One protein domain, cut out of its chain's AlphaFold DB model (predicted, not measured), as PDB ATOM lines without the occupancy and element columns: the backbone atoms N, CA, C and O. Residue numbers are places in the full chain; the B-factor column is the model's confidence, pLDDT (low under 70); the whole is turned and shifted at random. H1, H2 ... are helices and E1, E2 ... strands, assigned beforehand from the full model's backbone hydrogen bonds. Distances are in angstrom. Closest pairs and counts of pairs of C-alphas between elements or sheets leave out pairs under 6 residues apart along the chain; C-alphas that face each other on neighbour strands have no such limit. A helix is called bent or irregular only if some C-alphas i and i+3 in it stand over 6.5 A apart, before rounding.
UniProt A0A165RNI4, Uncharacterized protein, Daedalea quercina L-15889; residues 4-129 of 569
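AT A GLANCE: This is residues 4 to 129 of the 569 residues of an uncharacterized protein of Daedalea quercina L-15889 (UniProt A0A165RNI4). Two small antiparallel sheets lie toward opposite ends of a rod, bridged by arm H1a of the bent helix H1, while arm H1b crosses over E1 of the first sheet. The sheets are E1 E2 E3, a meander, each strand the antiparallel neighbour of the one before, and the strongly twisted E4 E5 E6. The 126 printed residues hold six named strands and one named helix, in the order E1 E2 E3 E4 H1 E5 E6, a mixed class. The whole is loose, with a radius of gyration of the C-alphas of 17.8 A and spans of 61 by 29 by 19 A.

HOW THE PARTS SIT: E1, residues 4 to 8, and E2, residues 12 to 17, form a hairpin, with N 6 and O 14 2.9 A apart, within hydrogen-bond range. E3, residues 21 to 26, forms a hairpin with E2, N 15 and O 23 at 2.9 A. E4, residues 51 to 57, is antiparallel to E5, residues 107 to 115, N 54 and O 112 at 3.0 A. E5 and E6, residues 120 to 126, form a hairpin, N 111 and O 122 at 2.8 A. H1, residues 60 to 86, was assigned as one helix by its hydrogen bonds but is bent: C-alphas 76 and 79 are 6.5 A apart. Its arms, H1a and H1b, stand at a shallow tilt of 34.5 degrees, only just short of steep. H1a only grazes both sheets; its closest C-alphas to E3 are Gly 71 and Ile 24, 6.7 A, and to E5 Gln 63 and Leu 108, 6.8 A. H1b is over E1, across the strands at 79 degrees on the local plane, 8.7 A in height over the sheet; C-alphas Val 7 and Leu 83 are closest, 6.6 A. In both arms every O i to N i+4 pair is within hydrogen-bond range.

IN THESE COORDINATES: E1 begins at C-alpha 4 (-27.424, 25.611, -52.522). H1a, residues 60 to 76, is 24.2 A long, and H1b, residues 79 to 86, 10.6 A. E5 is 25.0 A long, and E6 ends at C-alpha 126 (-55.770, 19.759, -40.030).

THE WHOLE: The farthest C-alphas, of Ala 48 and Gly 87, are 60.8 A apart. The links E3 to E4 and H1 to E5 are long. The printed part has no cut, and no printed residue is under 70 in pLDDT.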
ATOM      1  N   GLU A   4     -28.011  26.878 -52.081       97.62
ATOM      2  CA  GLU A   4     -27.424  25.611 -52.522       97.62
ATOM      3  C   GLU A   4     -28.466  24.504 -52.345       97.62
ATOM      4  O   GLU A   4     -28.934  24.263 -51.233       97.62
ATOM      5  N   LEU A   5     -28.880  23.854 -53.434       97.88
ATOM      6  CA  LEU A   5     -29.775  22.698 -53.365       97.88
ATOM      7  C   LEU A   5     -28.976  21.501 -52.838       97.88
ATOM      8  O   LEU A   5     -28.050  21.056 -53.505       97.88
ATOM      9  N   ILE A   6     -29.332  21.002 -51.654       97.94
ATOM     10  CA  ILE A   6     -28.592  19.920 -50.981       97.94
ATOM     11  C   ILE A   6     -29.285  18.564 -51.101       97.94
ATOM     12  O   ILE A   6     -28.621  17.544 -51.056       97.94
ATOM     13  N   VAL A   7     -30.613  18.534 -51.256       98.19
ATOM     14  CA  VAL A   7     -31.371  17.296 -51.488       98.19
ATOM     15  C   VAL A   7     -32.506  17.585 -52.459       98.19
ATOM     16  O   VAL A   7     -33.250  18.553 -52.286       98.19
ATOM     17  N   LEU A   8     -32.676  16.709 -53.446       97.75
ATOM     18  CA  LEU A   8     -33.838  16.674 -54.324       97.75
ATOM     19  C   LEU A   8     -34.384  15.249 -54.373       97.75
ATOM     20  O   LEU A   8     -33.682  14.320 -54.761       97.75
ATOM     21  N   THR A   9     -35.646  15.086 -53.990       97.12
ATOM     22  CA  THR A   9     -36.370  13.816 -54.092       97.12
ATOM     23  C   THR A   9     -37.665  14.020 -54.879       97.12
ATOM     24  O   THR A   9     -38.096  15.161 -55.087       97.12
ATOM     25  N   PRO A  10     -38.358  12.939 -55.282       95.94
ATOM     26  CA  PRO A  10     -39.703  13.051 -55.834       95.94
ATOM     27  C   PRO A  10     -40.710  13.716 -54.887       95.94
ATOM     28  O   PRO A  10     -41.756  14.161 -55.375       95.94
ATOM     29  N   TYR A  11     -40.400  13.766 -53.579       95.69
ATOM     30  CA  TYR A  11     -41.324  14.180 -52.532       95.69
ATOM     31  C   TYR A  11     -41.080  15.583 -51.968       95.69
ATOM     32  O   TYR A  11     -42.015  16.273 -51.571       95.69
ATOM     33  N   TYR A  12     -39.825  16.019 -51.923       98.19
ATOM     34  CA  TYR A  12     -39.440  17.317 -51.379       98.19
ATOM     35  C   TYR A  12     -38.070  17.752 -51.911       98.19
ATOM     36  O   TYR A  12     -37.295  16.940 -52.428       98.19
ATOM     37  N   SER A  13     -37.752  19.031 -51.749       98.12
ATOM     38  CA  SER A  13     -36.405  19.572 -51.928       98.12
ATOM     39  C   SER A  13     -35.928  20.274 -50.658       98.12
ATOM     40  O   SER A  13     -36.723  20.857 -49.920       98.12
ATOM     41  N   ALA A  14     -34.626  20.212 -50.382       98.31
ATOM     42  CA  ALA A  14     -33.994  20.940 -49.288       98.31
ATOM     43  C   ALA A  14     -32.886  21.844 -49.835       98.31
ATOM     44  O   ALA A  14     -32.018  21.397 -50.586       98.31
ATOM     45  N   THR A  15     -32.921  23.121 -49.459       98.44
ATOM     46  CA  THR A  15     -31.975  24.155 -49.902       98.44
ATOM     47  C   THR A  15     -31.275  24.768 -48.694       98.44
ATOM     48  O   THR A  15     -31.938  25.194 -47.748       98.44
ATOM     49  N   LEU A  16     -29.948  24.834 -48.726       97.75
ATOM     50  CA  LEU A  16     -29.116  25.511 -47.737       97.75
ATOM     51  C   LEU A  16     -28.967  26.994 -48.109       97.75
ATOM     52  O   LEU A  16     -28.619  27.343 -49.237       97.75
ATOM     53  N   TYR A  17     -29.227  27.870 -47.142       97.06
ATOM     54  CA  TYR A  17     -29.169  29.322 -47.262       97.06
ATOM     55  C   TYR A  17     -28.017  29.858 -46.419       97.06
ATOM     56  O   TYR A  17     -27.974  29.646 -45.203       97.06
ATOM     57  N   ASN A  18     -27.093  30.574 -47.069       94.62
ATOM     58  CA  ASN A  18     -25.926  31.199 -46.431       94.62
ATOM     59  C   ASN A  18     -25.137  30.229 -45.517       94.62
ATOM     60  O   ASN A  18     -24.631  30.626 -44.471       94.62
ATOM     61  N   GLY A  19     -25.092  28.941 -45.873       91.31
ATOM     62  CA  GLY A  19     -24.356  27.914 -45.133       91.31
ATOM     63  C   GLY A  19     -24.940  27.496 -43.776       91.31
ATOM     64  O   GLY A  19     -24.341  26.648 -43.126       91.31
ATOM     65  N   GLN A  20     -26.081  28.045 -43.332       93.00
ATOM     66  CA  GLN A  20     -26.611  27.779 -41.984       93.00
ATOM     67  C   GLN A  20     -28.077  27.336 -41.962       93.00
ATOM     68  O   GLN A  20     -28.392  26.313 -41.351       93.00
ATOM     69  N   ALA A  21     -28.980  28.084 -42.597       95.62
ATOM     70  CA  ALA A  21     -30.415  27.800 -42.543       95.62
ATOM     71  C   ALA A  21     -30.821  26.839 -43.663       95.62
ATOM     72  O   ALA A  21     -30.356  26.977 -44.791       95.62
ATOM     73  N   VAL A  22     -31.704  25.881 -43.377       97.75
ATOM     74  CA  VAL A  22     -32.187  24.918 -44.381       97.75
ATOM     75  C   VAL A  22     -33.676  25.126 -44.614       97.75
ATOM     76  O   VAL A  22     -34.481  24.963 -43.700       97.75
ATOM     77  N   GLY A  23     -34.047  25.486 -45.841       97.94
ATOM     78  CA  GLY A  23     -35.442  25.558 -46.267       97.94
ATOM     79  C   GLY A  23     -35.861  24.256 -46.936       97.94
ATOM     80  O   GLY A  23     -35.182  23.793 -47.853       97.94
ATOM     81  N   ILE A  24     -36.969  23.680 -46.478       98.38
ATOM     82  CA  ILE A  24     -37.538  22.431 -46.988       98.38
ATOM     83  C   ILE A  24     -38.843  22.752 -47.720       98.38
ATOM     84  O   ILE A  24     -39.766  23.314 -47.130       98.38
ATOM     85  N   THR A  25     -38.937  22.377 -48.990       98.12
ATOM     86  CA  THR A  25     -40.133  22.576 -49.816       98.12
ATOM     87  C   THR A  25     -40.735  21.223 -50.160       98.12
ATOM     88  O   THR A  25     -40.096  20.403 -50.816       98.12
ATOM     89  N   LEU A  26     -41.966  20.985 -49.710       97.31
ATOM     90  CA  LEU A  26     -42.713  19.763 -50.006       97.31
ATOM     91  C   LEU A  26     -43.350  19.864 -51.397       97.31
ATOM     92  O   LEU A  26     -43.812  20.933 -51.795       97.31
ATOM     93  N   GLN A  27     -43.373  18.766 -52.149       97.12
ATOM     94  CA  GLN A  27     -43.997  18.739 -53.470       97.12
ATOM     95  C   GLN A  27     -45.524  18.690 -53.331       97.12
ATOM     96  O   GLN A  27     -46.073  17.916 -52.555       97.12
ATOM     97  N   SER A  28     -46.246  19.479 -54.126       92.19
ATOM     98  CA  SER A  28     -47.711  19.594 -54.022       92.19
ATOM     99  C   SER A  28     -48.463  18.278 -54.256       92.19
ATOM    100  O   SER A  28     -49.557  18.096 -53.733       92.19
ATOM    101  N   ARG A  29     -47.875  17.348 -55.019       91.06
ATOM    102  CA  ARG A  29     -48.448  16.028 -55.343       91.06
ATOM    103  C   ARG A  29     -48.338  14.988 -54.226       91.06
ATOM    104  O   ARG A  29     -48.775  13.861 -54.422       91.06
ATOM    105  N   THR A  30     -47.686  15.314 -53.114       86.38
ATOM    106  CA  THR A  30     -47.363  14.342 -52.054       86.38
ATOM    107  C   THR A  30     -48.201  14.532 -50.806       86.38
ATOM    108  O   THR A  30     -47.934  13.891 -49.797       86.38
ATOM    109  N   THR A  31     -49.150  15.462 -50.852       90.62
ATOM    110  CA  THR A  31     -50.094  15.673 -49.766       90.62
ATOM    111  C   THR A  31     -51.230  14.661 -49.876       90.62
ATOM    112  O   THR A  31     -51.734  14.396 -50.965       90.62
ATOM    113  N   ASP A  32     -51.639  14.114 -48.743       92.38
ATOM    114  CA  ASP A  32     -52.924  13.446 -48.540       92.38
ATOM    115  C   ASP A  32     -53.991  14.428 -48.023       92.38
ATOM    116  O   ASP A  32     -55.056  13.999 -47.570       92.38
ATOM    117  N   GLY A  33     -53.687  15.730 -48.071       92.12
ATOM    118  CA  GLY A  33     -54.567  16.820 -47.689       92.12
ATOM    119  C   GLY A  33     -55.847  16.847 -48.521       92.12
ATOM    120  O   GLY A  33     -55.808  16.748 -49.747       92.12
ATOM    121  N   ASP A  34     -56.980  16.997 -47.848       91.00
ATOM    122  CA  ASP A  34     -58.299  17.144 -48.446       91.00
ATOM    123  C   ASP A  34     -58.777  18.596 -48.264       91.00
ATOM    124  O   ASP A  34     -59.041  19.018 -47.131       91.00
ATOM    125  N   PRO A  35     -58.934  19.377 -49.352       90.62
ATOM    126  CA  PRO A  35     -59.342  20.779 -49.266       90.62
ATOM    127  C   PRO A  35     -60.737  20.973 -48.656       90.62
ATOM    128  O   PRO A  35     -61.060  22.087 -48.232       90.62
ATOM    129  N   THR A  36     -61.563  19.922 -48.613       87.94
ATOM    130  CA  THR A  36     -62.909  19.956 -48.028       87.94
ATOM    131  C   THR A  36     -62.898  19.784 -46.506       87.94
ATOM    132  O   THR A  36     -63.821  20.248 -45.833       87.94
ATOM    133  N   LYS A  37     -61.832  19.208 -45.933       82.81
ATOM    134  CA  LYS A  37     -61.683  18.965 -44.489       82.81
ATOM    135  C   LYS A  37     -61.088  20.165 -43.752       82.81
ATOM    136  O   LYS A  37     -60.061  20.069 -43.079       82.81
ATOM    137  N   LYS A  38     -61.755  21.311 -43.858       87.56
ATOM    138  CA  LYS A  38     -61.420  22.507 -43.075       87.56
ATOM    139  C   LYS A  38     -62.361  22.624 -41.888       87.56
ATOM    140  O   LYS A  38     -63.574  22.484 -42.038       87.56
ATOM    141  N   ILE A  39     -61.806  22.912 -40.714       87.06
ATOM    142  CA  ILE A  39     -62.629  23.314 -39.576       87.06
ATOM    143  C   ILE A  39     -63.241  24.661 -39.941       87.06
ATOM    144  O   ILE A  39     -62.522  25.601 -40.292       87.06
ATOM    145  N   LYS A  40     -64.572  24.737 -39.904       81.88
ATOM    146  CA  LYS A  40     -65.268  26.019 -39.969       81.88
ATOM    147  C   LYS A  40     -64.902  26.777 -38.704       81.88
ATOM    148  O   LYS A  40     -65.114  26.235 -37.621       81.88
ATOM    149  N   ASP A  41     -64.352  27.979 -38.851       75.44
ATOM    150  CA  ASP A  41     -64.035  28.837 -37.712       75.44
ATOM    151  C   ASP A  41     -65.251  28.896 -36.792       75.44
ATOM    152  O   ASP A  41     -66.351  29.286 -37.201       75.44
ATOM    153  N   THR A  42     -65.070  28.416 -35.565       80.56
ATOM    154  CA  THR A  42     -66.175  28.376 -34.623       80.56
ATOM    155  C   THR A  42     -66.301  29.752 -33.992       80.56
ATOM    156  O   THR A  42     -65.319  30.389 -33.598       80.56
ATOM    157  N   LEU A  43     -67.535  30.245 -33.903       79.75
ATOM    158  CA  LEU A  43     -67.808  31.390 -33.046       79.75
ATOM    159  C   LEU A  43     -67.464  30.999 -31.599       79.75
ATOM    160  O   LEU A  43     -67.583  29.822 -31.247       79.75
ATOM    161  N   PRO A  44     -67.040  31.949 -30.751       76.00
ATOM    162  CA  PRO A  44     -66.786  31.680 -29.344       76.00
ATOM    163  C   PRO A  44     -68.112  31.338 -28.648       76.00
ATOM    164  O   PRO A  44     -68.809  32.204 -28.123       76.00
ATOM    165  N   VAL A  45     -68.491  30.062 -28.678       80.69
ATOM    166  CA  VAL A  45     -69.649  29.545 -27.954       80.69
ATOM    167  C   VAL A  45     -69.201  29.237 -26.533       80.69
ATOM    168  O   VAL A  45     -68.240  28.493 -26.318       80.69
ATOM    169  N   ARG A  46     -69.891  29.840 -25.563       84.25
ATOM    170  CA  ARG A  46     -69.675  29.574 -24.140       84.25
ATOM    171  C   ARG A  46     -70.486  28.353 -23.727       84.25
ATOM    172  O   ARG A  46     -71.679  28.279 -24.022       84.25
ATOM    173  N   ASP A  47     -69.848  27.419 -23.031       83.19
ATOM    174  CA  ASP A  47     -70.566  26.324 -22.380       83.19
ATOM    175  C   ASP A  47     -71.273  26.805 -21.093       83.19
ATOM    176  O   ASP A  47     -71.099  27.940 -20.638       83.19
ATOM    177  N   ALA A  48     -72.069  25.926 -20.474       87.19
ATOM    178  CA  ALA A  48     -72.770  26.217 -19.217       87.19
ATOM    179  C   ALA A  48     -71.830  26.576 -18.042       87.19
ATOM    180  O   ALA A  48     -72.290  27.100 -17.030       87.19
ATOM    181  N   ASN A  49     -70.528  26.307 -18.174       87.00
ATOM    182  CA  ASN A  49     -69.499  26.582 -17.174       87.00
ATOM    183  C   ASN A  49     -68.670  27.839 -17.511       87.00
ATOM    184  O   ASN A  49     -67.729  28.160 -16.782       87.00
ATOM    185  N   GLY A  50     -68.992  28.545 -18.602       87.44
ATOM    186  CA  GLY A  50     -68.252  29.717 -19.071       87.44
ATOM    187  C   GLY A  50     -66.907  29.397 -19.734       87.44
ATOM    188  O   GLY A  50     -66.089  30.305 -19.895       87.44
ATOM    189  N   ASN A  51     -66.654  28.142 -20.112       89.50
ATOM    190  CA  ASN A  51     -65.493  27.799 -20.926       89.50
ATOM    191  C   ASN A  51     -65.767  28.116 -22.396       89.50
ATOM    192  O   ASN A  51     -66.891  27.960 -22.884       89.50
ATOM    193  N   ILE A  52     -64.714  28.504 -23.106       90.75
ATOM    194  CA  ILE A  52     -64.721  28.643 -24.555       90.75
ATOM    195  C   ILE A  52     -64.218  27.354 -25.204       90.75
ATOM    196  O   ILE A  52     -63.366  26.651 -24.657       90.75
ATOM    197  N   ASN A  53     -64.769  27.043 -26.371       88.44
ATOM    198  CA  ASN A  53     -64.324  25.955 -27.232       88.44
ATOM    199  C   ASN A  53     -64.251  26.493 -28.665       88.44
ATOM    200  O   ASN A  53     -65.201  26.370 -29.441       88.44
ATOM    201  N   GLN A  54     -63.152  27.179 -28.973       93.81
ATOM    202  CA  GLN A  54     -63.013  27.943 -30.207       93.81
ATOM    203  C   GLN A  54     -61.829  27.449 -31.034       93.81
ATOM    204  O   GLN A  54     -60.718  27.365 -30.520       93.81
ATOM    205  N   PHE A  55     -62.053  27.170 -32.314       93.81
ATOM    206  CA  PHE A  55     -60.988  26.971 -33.290       93.81
ATOM    207  C   PHE A  55     -60.835  28.238 -34.120       93.81
ATOM    208  O   PHE A  55     -61.812  28.744 -34.670       93.81
ATOM    209  N   GLU A  56     -59.606  28.732 -34.208       95.44
ATOM    210  CA  GLU A  56     -59.225  29.844 -35.076       95.44
ATOM    211  C   GLU A  56     -58.041  29.440 -35.945       95.44
ATOM    212  O   GLU A  56     -57.209  28.627 -35.537       95.44
ATOM    213  N   ILE A  57     -57.927  30.009 -37.140       95.88
ATOM    214  CA  ILE A  57     -56.710  29.863 -37.939       95.88
ATOM    215  C   ILE A  57     -55.533  30.464 -37.158       95.88
ATOM    216  O   ILE A  57     -55.613  31.577 -36.640       95.88
ATOM    217  N   ALA A  58     -54.429  29.719 -37.074       96.75
ATOM    218  CA  ALA A  58     -53.242  30.167 -36.362       96.75
ATOM    219  C   ALA A  58     -52.671  31.451 -36.979       96.75
ATOM    220  O   ALA A  58     -52.571  31.568 -38.203       96.75
ATOM    221  N   ASP A  59     -52.235  32.385 -36.134       97.00
ATOM    222  CA  ASP A  59     -51.564  33.605 -36.581       97.00
ATOM    223  C   ASP A  59     -50.200  33.315 -37.243       97.00
ATOM    224  O   ASP A  59     -49.628  32.226 -37.130       97.00
ATOM    225  N   GLU A  60     -49.658  34.299 -37.965       97.62
ATOM    226  CA  GLU A  60     -48.410  34.138 -38.722       97.62
ATOM    227  C   GLU A  60     -47.215  33.782 -37.823       97.62
ATOM    228  O   GLU A  60     -46.350  32.989 -38.212       97.62
ATOM    229  N   ALA A  61     -47.183  34.313 -36.598       97.62
ATOM    230  CA  ALA A  61     -46.142  34.016 -35.620       97.62
ATOM    231  C   ALA A  61     -46.179  32.538 -35.202       97.62
ATOM    232  O   ALA A  61     -45.144  31.860 -35.213       97.62
ATOM    233  N   THR A  62     -47.367  32.011 -34.900       97.25
ATOM    234  CA  THR A  62     -47.561  30.609 -34.522       97.25
ATOM    235  C   THR A  62     -47.313  29.680 -35.703       97.25
ATOM    236  O   THR A  62     -46.631  28.664 -35.550       97.25
ATOM    237  N   GLN A  63     -47.772  30.042 -36.905       97.75
ATOM    238  CA  GLN A  63     -47.449  29.296 -38.120       97.75
ATOM    239  C   GLN A  63     -45.935  29.239 -38.354       97.75
ATOM    240  O   GLN A  63     -45.394  28.159 -38.583       97.75
ATOM    241  N   SER A  64     -45.236  30.370 -38.240       97.62
ATOM    242  CA  SER A  64     -43.779  30.444 -38.404       97.62
ATOM    243  C   SER A  64     -43.036  29.603 -37.366       97.62
ATOM    244  O   SER A  64     -42.081  28.900 -37.707       97.62
ATOM    245  N   HIS A  65     -43.496  29.621 -36.111       97.31
ATOM    246  CA  HIS A  65     -42.966  28.761 -35.056       97.31
ATOM    247  C   HIS A  65     -43.104  27.278 -35.428       97.31
ATOM    248  O   HIS A  65     -42.111  26.550 -35.432       97.31
ATOM    249  N   TRP A  66     -44.302  26.836 -35.817       97.81
ATOM    250  CA  TRP A  66     -44.544  25.438 -36.179       97.81
ATOM    251  C   TRP A  66     -43.833  25.009 -37.462       97.81
ATOM    252  O   TRP A  66     -43.323  23.890 -37.515       97.81
ATOM    253  N   LYS A  67     -43.706  25.888 -38.462       98.19
ATOM    254  CA  LYS A  67     -42.909  25.612 -39.669       98.19
ATOM    255  C   LYS A  67     -41.433  25.369 -39.337       98.19
ATOM    256  O   LYS A  67     -40.830  24.446 -39.891       98.19
ATOM    257  N   ARG A  68     -40.863  26.134 -38.398       97.94
ATOM    258  CA  ARG A  68     -39.496  25.917 -37.893       97.94
ATOM    259  C   ARG A  68     -39.390  24.612 -37.103       97.94
ATOM    260  O   ARG A  68     -38.498  23.811 -37.359       97.94
ATOM    261  N   THR A  69     -40.329  24.356 -36.195       97.25
ATOM    262  CA  THR A  69     -40.352  23.124 -35.388       97.25
ATOM    263  C   THR A  69     -40.430  21.874 -36.271       97.25
ATOM    264  O   THR A  69     -39.604  20.967 -36.137       97.25
ATOM    265  N   LEU A  70     -41.366  21.839 -37.226       97.00
ATOM    266  CA  LEU A  70     -41.501  20.734 -38.181       97.00
ATOM    267  C   LEU A  70     -40.293  20.635 -39.118       97.00
ATOM    268  O   LEU A  70     -39.808  19.533 -39.371       97.00
ATOM    269  N   GLY A  71     -39.762  21.771 -39.577       98.00
ATOM    270  CA  GLY A  71     -38.545  21.824 -40.384       98.00
ATOM    271  C   GLY A  71     -37.348  21.188 -39.679       98.00
ATOM    272  O   GLY A  71     -36.660  20.357 -40.272       98.00
ATOM    273  N   GLY A  72     -37.142  21.488 -38.395       97.50
ATOM    274  CA  GLY A  72     -36.079  20.881 -37.592       97.50
ATOM    275  C   GLY A  72     -36.259  19.377 -37.362       97.50
ATOM    276  O   GLY A  72     -35.273  18.636 -37.320       97.50
ATOM    277  N   ILE A  73     -37.500  18.896 -37.242       96.94
ATOM    278  CA  ILE A  73     -37.793  17.455 -37.159       96.94
ATOM    279  C   ILE A  73     -37.465  16.770 -38.493       96.94
ATOM    280  O   ILE A  73     -36.714  15.791 -38.500       96.94
ATOM    281  N   LEU A  74     -37.964  17.301 -39.613       97.25
ATOM    282  CA  LEU A  74     -37.717  16.754 -40.952       97.25
ATOM    283  C   LEU A  74     -36.229  16.768 -41.308       97.25
ATOM    284  O   LEU A  74     -35.709  15.777 -41.818       97.25
ATOM    285  N   ALA A  75     -35.518  17.843 -40.976       97.88
ATOM    286  CA  ALA A  75     -34.080  17.935 -41.186       97.88
ATOM    287  C   ALA A  75     -33.323  16.803 -40.468       97.88
ATOM    288  O   ALA A  75     -32.469  16.151 -41.069       97.88
ATOM    289  N   ARG A  76     -33.673  16.522 -39.203       97.62
ATOM    290  CA  ARG A  76     -33.030  15.477 -38.385       97.62
ATOM    291  C   ARG A  76     -33.379  14.055 -38.815       97.62
ATOM    292  O   ARG A  76     -32.528  13.181 -38.687       97.62
ATOM    293  N   LYS A  77     -34.629  13.822 -39.224       96.38
ATOM    294  CA  LYS A  77     -35.189  12.475 -39.430       96.38
ATOM    295  C   LYS A  77     -35.265  12.035 -40.888       96.38
ATOM    296  O   LYS A  77     -35.414  10.847 -41.127       96.38
ATOM    297  N   VAL A  78     -35.225  12.972 -41.831       97.00
ATOM    298  CA  VAL A  78     -35.435  12.687 -43.256       97.00
ATOM    299  C   VAL A  78     -34.266  13.229 -44.071       97.00
ATOM    300  O   VAL A  78     -33.508  12.452 -44.644       97.00
ATOM    301  N   VAL A  79     -34.042  14.548 -44.042       97.56
ATOM    302  CA  VAL A  79     -33.041  15.203 -44.908       97.56
ATOM    303  C   VAL A  79     -31.625  14.712 -44.625       97.56
ATOM    304  O   VAL A  79     -30.862  14.452 -45.552       97.56
ATOM    305  N   LYS A  80     -31.266  14.544 -43.347       97.62
ATOM    306  CA  LYS A  80     -29.959  14.005 -42.955       97.62
ATOM    307  C   LYS A  80     -29.712  12.609 -43.537       97.62
ATOM    308  O   LYS A  80     -28.613  12.346 -44.016       97.62
ATOM    309  N   ASP A  81     -30.715  11.738 -43.507       95.88
ATOM    310  CA  ASP A  81     -30.578  10.355 -43.966       95.88
ATOM    311  C   ASP A  81     -30.532  10.279 -45.500       95.88
ATOM    312  O   ASP A  81     -29.805   9.454 -46.052       95.88
ATOM    313  N   ASP A  82     -31.263  11.160 -46.196       97.62
ATOM    314  CA  ASP A  82     -31.155  11.326 -47.652       97.62
ATOM    315  C   ASP A  82     -29.758  11.823 -48.071       97.62
ATOM    316  O   ASP A  82     -29.182  11.269 -49.005       97.62
ATOM    317  N   LEU A  83     -29.173  12.794 -47.354       97.12
ATOM    318  CA  LEU A  83     -27.799  13.253 -47.616       97.12
ATOM    319  C   LEU A  83     -26.777  12.134 -47.436       97.12
ATOM    320  O   LEU A  83     -25.926  11.936 -48.298       97.12
ATOM    321  N   VAL A  84     -26.885  11.367 -46.347       95.38
ATOM    322  CA  VAL A  84     -25.987  10.228 -46.102       95.38
ATOM    323  C   VAL A  84     -26.096   9.203 -47.234       95.38
ATOM    324  O   VAL A  84     -25.074   8.685 -47.681       95.38
ATOM    325  N   ARG A  85     -27.307   8.948 -47.747       94.12
ATOM    326  CA  ARG A  85     -27.520   8.068 -48.910       94.12
ATOM    327  C   ARG A  85     -26.906   8.611 -50.201       94.12
ATOM    328  O   ARG A  85     -26.484   7.816 -51.034       94.12
ATOM    329  N   GLN A  86     -26.829   9.930 -50.357       96.88
ATOM    330  CA  GLN A  86     -26.157  10.588 -51.483       96.88
ATOM    331  C   GLN A  86     -24.627  10.661 -51.316       96.88
ATOM    332  O   GLN A  86     -23.935  11.052 -52.250       96.88
ATOM    333  N   GLY A  87     -24.086  10.252 -50.162       97.00
ATOM    334  CA  GLY A  87     -22.657  10.349 -49.844       97.00
ATOM    335  C   GLY A  87     -22.237  11.699 -49.255       97.00
ATOM    336  O   GLY A  87     -21.047  11.925 -49.031       97.00
ATOM    337  N   ASP A  88     -23.198  12.572 -48.953       96.75
ATOM    338  CA  ASP A  88     -22.969  13.903 -48.402       96.75
ATOM    339  C   ASP A  88     -23.077  13.944 -46.871       96.75
ATOM    340  O   ASP A  88     -23.605  13.050 -46.201       96.75
ATOM    341  N   ARG A  89     -22.564  15.033 -46.288       96.06
ATOM    342  CA  ARG A  89     -22.642  15.308 -44.846       96.06
ATOM    343  C   ARG A  89     -23.529  16.514 -44.575       96.06
ATOM    344  O   ARG A  89     -23.491  17.516 -45.285       96.06
ATOM    345  N   TRP A  90     -24.291  16.437 -43.487       96.56
ATOM    346  CA  TRP A  90     -25.099  17.555 -43.012       96.56
ATOM    347  C   TRP A  90     -24.215  18.749 -42.613       96.56
ATOM    348  O   TRP A  90     -23.327  18.602 -41.774       96.56
ATOM    349  N   ARG A  91     -24.475  19.927 -43.201       96.12
ATOM    350  CA  ARG A  91     -23.729  21.181 -42.961       96.12
ATOM    351  C   ARG A  91     -24.555  22.294 -42.297       96.12
ATOM    352  O   ARG A  91     -23.983  23.284 -41.861       96.12
ATOM    353  N   GLY A  92     -25.881  22.153 -42.226       93.69
ATOM    354  CA  GLY A  92     -26.775  23.190 -41.695       93.69
ATOM    355  C   GLY A  92     -26.932  23.170 -40.170       93.69
ATOM    356  O   GLY A  92     -26.428  22.290 -39.472       93.69
ATOM    357  N   ASN A  93     -27.709  24.109 -39.637       96.81
ATOM    358  CA  ASN A  93     -28.205  24.048 -38.263       96.81
ATOM    359  C   ASN A  93     -29.628  23.465 -38.259       96.81
ATOM    360  O   ASN A  93     -30.530  24.022 -38.884       96.81
ATOM    361  N   PHE A  94     -29.837  22.353 -37.545       97.19
ATOM    362  CA  PHE A  94     -31.149  21.704 -37.448       97.19
ATOM    363  C   PHE A  94     -32.227  22.622 -36.865       97.19
ATOM    364  O   PHE A  94     -33.373  22.548 -37.292       97.19
ATOM    365  N   ASP A  95     -31.875  23.503 -35.932       95.88
ATOM    366  CA  ASP A  95     -32.848  24.387 -35.279       95.88
ATOM    367  C   ASP A  95     -33.148  25.645 -36.114       95.88
ATOM    368  O   ASP A  95     -34.137  26.340 -35.878       95.88
ATOM    369  N   ALA A  96     -32.327  25.905 -37.137       97.12
ATOM    370  CA  ALA A  96     -32.572  26.920 -38.160       97.12
ATOM    371  C   ALA A  96     -33.276  26.351 -39.406       97.12
ATOM    372  O   ALA A  96     -33.480  27.079 -40.379       97.12
ATOM    373  N   ALA A  97     -33.617  25.058 -39.413       98.19
ATOM    374  CA  ALA A  97     -34.355  24.457 -40.512       98.19
ATOM    375  C   ALA A  97     -35.845  24.826 -40.434       98.19
ATOM    376  O   ALA A  97     -36.440  24.842 -39.358       98.19
ATOM    377  N   THR A  98     -36.465  25.100 -41.578       98.31
ATOM    378  CA  THR A  98     -37.889  25.440 -41.676       98.31
ATOM    379  C   THR A  98     -38.498  24.813 -42.917       98.31
ATOM    380  O   THR A  98     -37.848  24.736 -43.961       98.31
ATOM    381  N   ILE A  99     -39.759  24.393 -42.835       98.25
ATOM    382  CA  ILE A  99     -40.542  24.146 -44.050       98.25
ATOM    383  C   ILE A  99     -40.978  25.489 -44.646       98.25
ATOM    384  O   ILE A  99     -41.257  26.434 -43.902       98.25
ATOM    385  N   ALA A 100     -41.002  25.593 -45.973       97.50
ATOM    386  CA  ALA A 100     -41.472  26.793 -46.665       97.50
ATOM    387  C   ALA A 100     -42.980  26.993 -46.424       97.50
ATOM    388  O   ALA A 100     -43.445  28.054 -45.995       97.50
ATOM    389  N   GLU A 101     -43.738  25.917 -46.615       97.56
ATOM    390  CA  GLU A 101     -45.191  25.868 -46.497       97.56
ATOM    391  C   GLU A 101     -45.606  24.555 -45.825       97.56
ATOM    392  O   GLU A 101     -44.856  23.575 -45.841       97.56
ATOM    393  N   PHE A 102     -46.787  24.544 -45.200       97.56
ATOM    394  CA  PHE A 102     -47.409  23.285 -44.790       97.56
ATOM    395  C   PHE A 102     -47.742  22.452 -46.040       97.56
ATOM    396  O   PHE A 102     -47.843  23.024 -47.131       97.56
ATOM    397  N   PRO A 103     -47.897  21.118 -45.924       96.69
ATOM    398  CA  PRO A 103     -48.351  20.314 -47.051       96.69
ATOM    399  C   PRO A 103     -49.627  20.908 -47.650       96.69
ATOM    400  O   PRO A 103     -50.460  21.467 -46.933       96.69
ATOM    401  N   LYS A 104     -49.769  20.819 -48.973       95.69
ATOM    402  CA  LYS A 104     -50.915  21.399 -49.673       95.69
ATOM    403  C   LYS A 104     -52.231  20.904 -49.040       95.69
ATOM    404  O   LYS A 104     -52.330  19.742 -48.660       95.69
ATOM    405  N   ASP A 105     -53.198  21.805 -48.900       95.69
ATOM    406  CA  ASP A 105     -54.511  21.573 -48.274       95.69
ATOM    407  C   ASP A 105     -54.497  21.318 -46.751       95.69
ATOM    408  O   ASP A 105     -55.555  21.121 -46.159       95.69
ATOM    409  N   TYR A 106     -53.339  21.428 -46.086       96.31
ATOM    410  CA  TYR A 106     -53.276  21.501 -44.627       96.31
ATOM    411  C   TYR A 106     -53.355  22.938 -44.114       96.31
ATOM    412  O   TYR A 106     -52.745  23.856 -44.664       96.31
ATOM    413  N   GLN A 107     -54.047  23.113 -42.990       96.62
ATOM    414  CA  GLN A 107     -54.195  24.388 -42.303       96.62
ATOM    415  C   GLN A 107     -53.905  24.218 -40.809       96.62
ATOM    416  O   GLN A 107     -54.386  23.284 -40.164       96.62
ATOM    417  N   LEU A 108     -53.098  25.125 -40.255       96.75
ATOM    418  CA  LEU A 108     -52.828  25.167 -38.821       96.75
ATOM    419  C   LEU A 108     -53.916  25.985 -38.119       96.75
ATOM    420  O   LEU A 108     -54.149  27.143 -38.472       96.75
ATOM    421  N   TYR A 109     -54.529  25.384 -37.108       96.25
ATOM    422  CA  TYR A 109     -55.527  25.983 -36.237       96.25
ATOM    423  C   TYR A 109     -55.004  26.078 -34.806       96.25
ATOM    424  O   TYR A 109     -54.194  25.257 -34.367       96.25
ATOM    425  N   ILE A 110     -55.502  27.062 -34.067       97.06
ATOM    426  CA  ILE A 110     -55.377  27.172 -32.621       97.06
ATOM    427  C   ILE A 110     -56.732  26.865 -32.013       97.06
ATOM    428  O   ILE A 110     -57.735  27.510 -32.305       97.06
ATOM    429  N   HIS A 111     -56.745  25.862 -31.151       94.88
ATOM    430  CA  HIS A 111     -57.870  25.547 -30.300       94.88
ATOM    431  C   HIS A 111     -57.704  26.288 -28.980       94.88
ATOM    432  O   HIS A 111     -56.752  26.049 -28.234       94.88
ATOM    433  N   LYS A 112     -58.626  27.200 -28.705       94.31
ATOM    434  CA  LYS A 112     -58.772  27.864 -27.418       94.31
ATOM    435  C   LYS A 112     -59.786  27.090 -26.585       94.31
ATOM    436  O   LYS A 112     -60.962  27.018 -26.947       94.31
ATOM    437  N   SER A 113     -59.321  26.533 -25.473       89.94
ATOM    438  CA  SER A 113     -60.146  25.840 -24.482       89.94
ATOM    439  C   SER A 113     -60.029  26.499 -23.102       89.94
ATOM    440  O   SER A 113     -59.095  27.259 -22.861       89.94
ATOM    441  N   GLN A 114     -60.940  26.175 -22.174       90.38
ATOM    442  CA  GLN A 114     -61.007  26.704 -20.793       90.38
ATOM    443  C   GLN A 114     -61.611  28.115 -20.675       90.38
ATOM    444  O   GLN A 114     -62.405  28.524 -21.516       90.38
ATOM    445  N   LYS A 115     -61.330  28.821 -19.573       86.94
ATOM    446  CA  LYS A 115     -61.949  30.107 -19.235       86.94
ATOM    447  C   LYS A 115     -61.443  31.209 -20.164       86.94
ATOM    448  O   LYS A 115     -60.261  31.288 -20.461       86.94
ATOM    449  N   GLU A 116     -62.334  32.111 -20.561       86.38
ATOM    450  CA  GLU A 116     -62.055  33.158 -21.556       86.38
ATOM    451  C   GLU A 116     -60.899  34.102 -21.197       86.38
ATOM    452  O   GLU A 116     -60.183  34.562 -22.082       86.38
ATOM    453  N   TYR A 117     -60.699  34.383 -19.908       88.56
ATOM    454  CA  TYR A 117     -59.637  35.282 -19.452       88.56
ATOM    455  C   TYR A 117     -58.248  34.624 -19.428       88.56
ATOM    456  O   TYR A 117     -57.251  35.329 -19.296       88.56
ATOM    457  N   ASP A 118     -58.182  33.296 -19.541       91.44
ATOM    458  CA  ASP A 118     -56.936  32.529 -19.592       91.44
ATOM    459  C   ASP A 118     -57.139  31.259 -20.435       91.44
ATOM    460  O   ASP A 118     -57.234  30.146 -19.903       91.44
ATOM    461  N   PRO A 119     -57.323  31.412 -21.760       91.44
ATOM    462  CA  PRO A 119     -57.630  30.280 -22.604       91.44
ATOM    463  C   PRO A 119     -56.359  29.482 -22.871       91.44
ATOM    464  O   PRO A 119     -55.361  30.000 -23.385       91.44
ATOM    465  N   ARG A 120     -56.420  28.180 -22.603       92.69
ATOM    466  CA  ARG A 120     -55.394  27.241 -23.039       92.69
ATOM    467  C   ARG A 120     -55.403  27.184 -24.566       92.69
ATOM    468  O   ARG A 120     -56.445  26.933 -25.168       92.69
ATOM    469  N   LYS A 121     -54.236  27.402 -25.172       95.69
ATOM    470  CA  LYS A 121     -54.034  27.362 -26.624       95.69
ATOM    471  C   LYS A 121     -53.303  26.085 -27.011       95.69
ATOM    472  O   LYS A 121     -52.144  25.909 -26.643       95.69
ATOM    473  N   ASP A 122     -53.956  25.237 -27.787       94.81
ATOM    474  CA  ASP A 122     -53.352  24.045 -28.379       94.81
ATOM    475  C   ASP A 122     -53.346  24.198 -29.910       94.81
ATOM    476  O   ASP A 122     -54.312  24.675 -30.499       94.81
ATOM    477  N   ALA A 123     -52.243  23.839 -30.571       96.25
ATOM    478  CA  ALA A 123     -52.107  23.977 -32.021       96.25
ATOM    479  C   ALA A 123     -52.359  22.643 -32.728       96.25
ATOM    480  O   ALA A 123     -51.782  21.619 -32.361       96.25
ATOM    481  N   TYR A 124     -53.178  22.673 -33.775       94.88
ATOM    482  CA  TYR A 124     -53.578  21.496 -34.535       94.88
ATOM    483  C   TYR A 124     -53.408  21.732 -36.030       94.88
ATOM    484  O   TYR A 124     -53.902  22.716 -36.574       94.88
ATOM    485  N   LEU A 125     -52.733  20.811 -36.711       95.44
ATOM    486  CA  LEU A 125     -52.570  20.841 -38.161       95.44
ATOM    487  C   LEU A 125     -53.619  19.913 -38.796       95.44
ATOM    488  O   LEU A 125     -53.500  18.694 -38.694       95.44
ATOM    489  N   PHE A 126     -54.653  20.486 -39.414       93.25
ATOM    490  CA  PHE A 126     -55.770  19.759 -40.030       93.25
ATOM    491  C   PHE A 126     -55.604  19.662 -41.547       93.25
ATOM    492  O   PHE A 126     -55.072  20.586 -42.153       93.25
ATOM    493  N   GLY A 127     -56.059  18.555 -42.145       90.38
ATOM    494  CA  GLY A 127     -56.035  18.347 -43.599       90.38
ATOM    495  C   GLY A 127     -56.099  16.881 -44.045       90.38
ATOM    496  O   GLY A 127     -56.569  16.612 -45.136       90.38
ATOM    497  N   ALA A 128     -55.695  15.913 -43.216       87.38
ATOM    498  CA  ALA A 128     -55.543  14.514 -43.644       87.38
ATOM    499  C   ALA A 128     -56.847  13.842 -44.148       87.38
ATOM    500  O   ALA A 128     -57.851  13.749 -43.424       87.38
ATOM    501  N   SER A 129     -56.808  13.270 -45.354       76.44
ATOM    502  CA  SER A 129     -57.915  12.505 -45.962       76.44
ATOM    503  C   SER A 129     -58.284  11.237 -45.177       76.44
ATOM    504  O   SER A 129     -59.462  10.883 -45.114       76.44
TER     505      SER A 129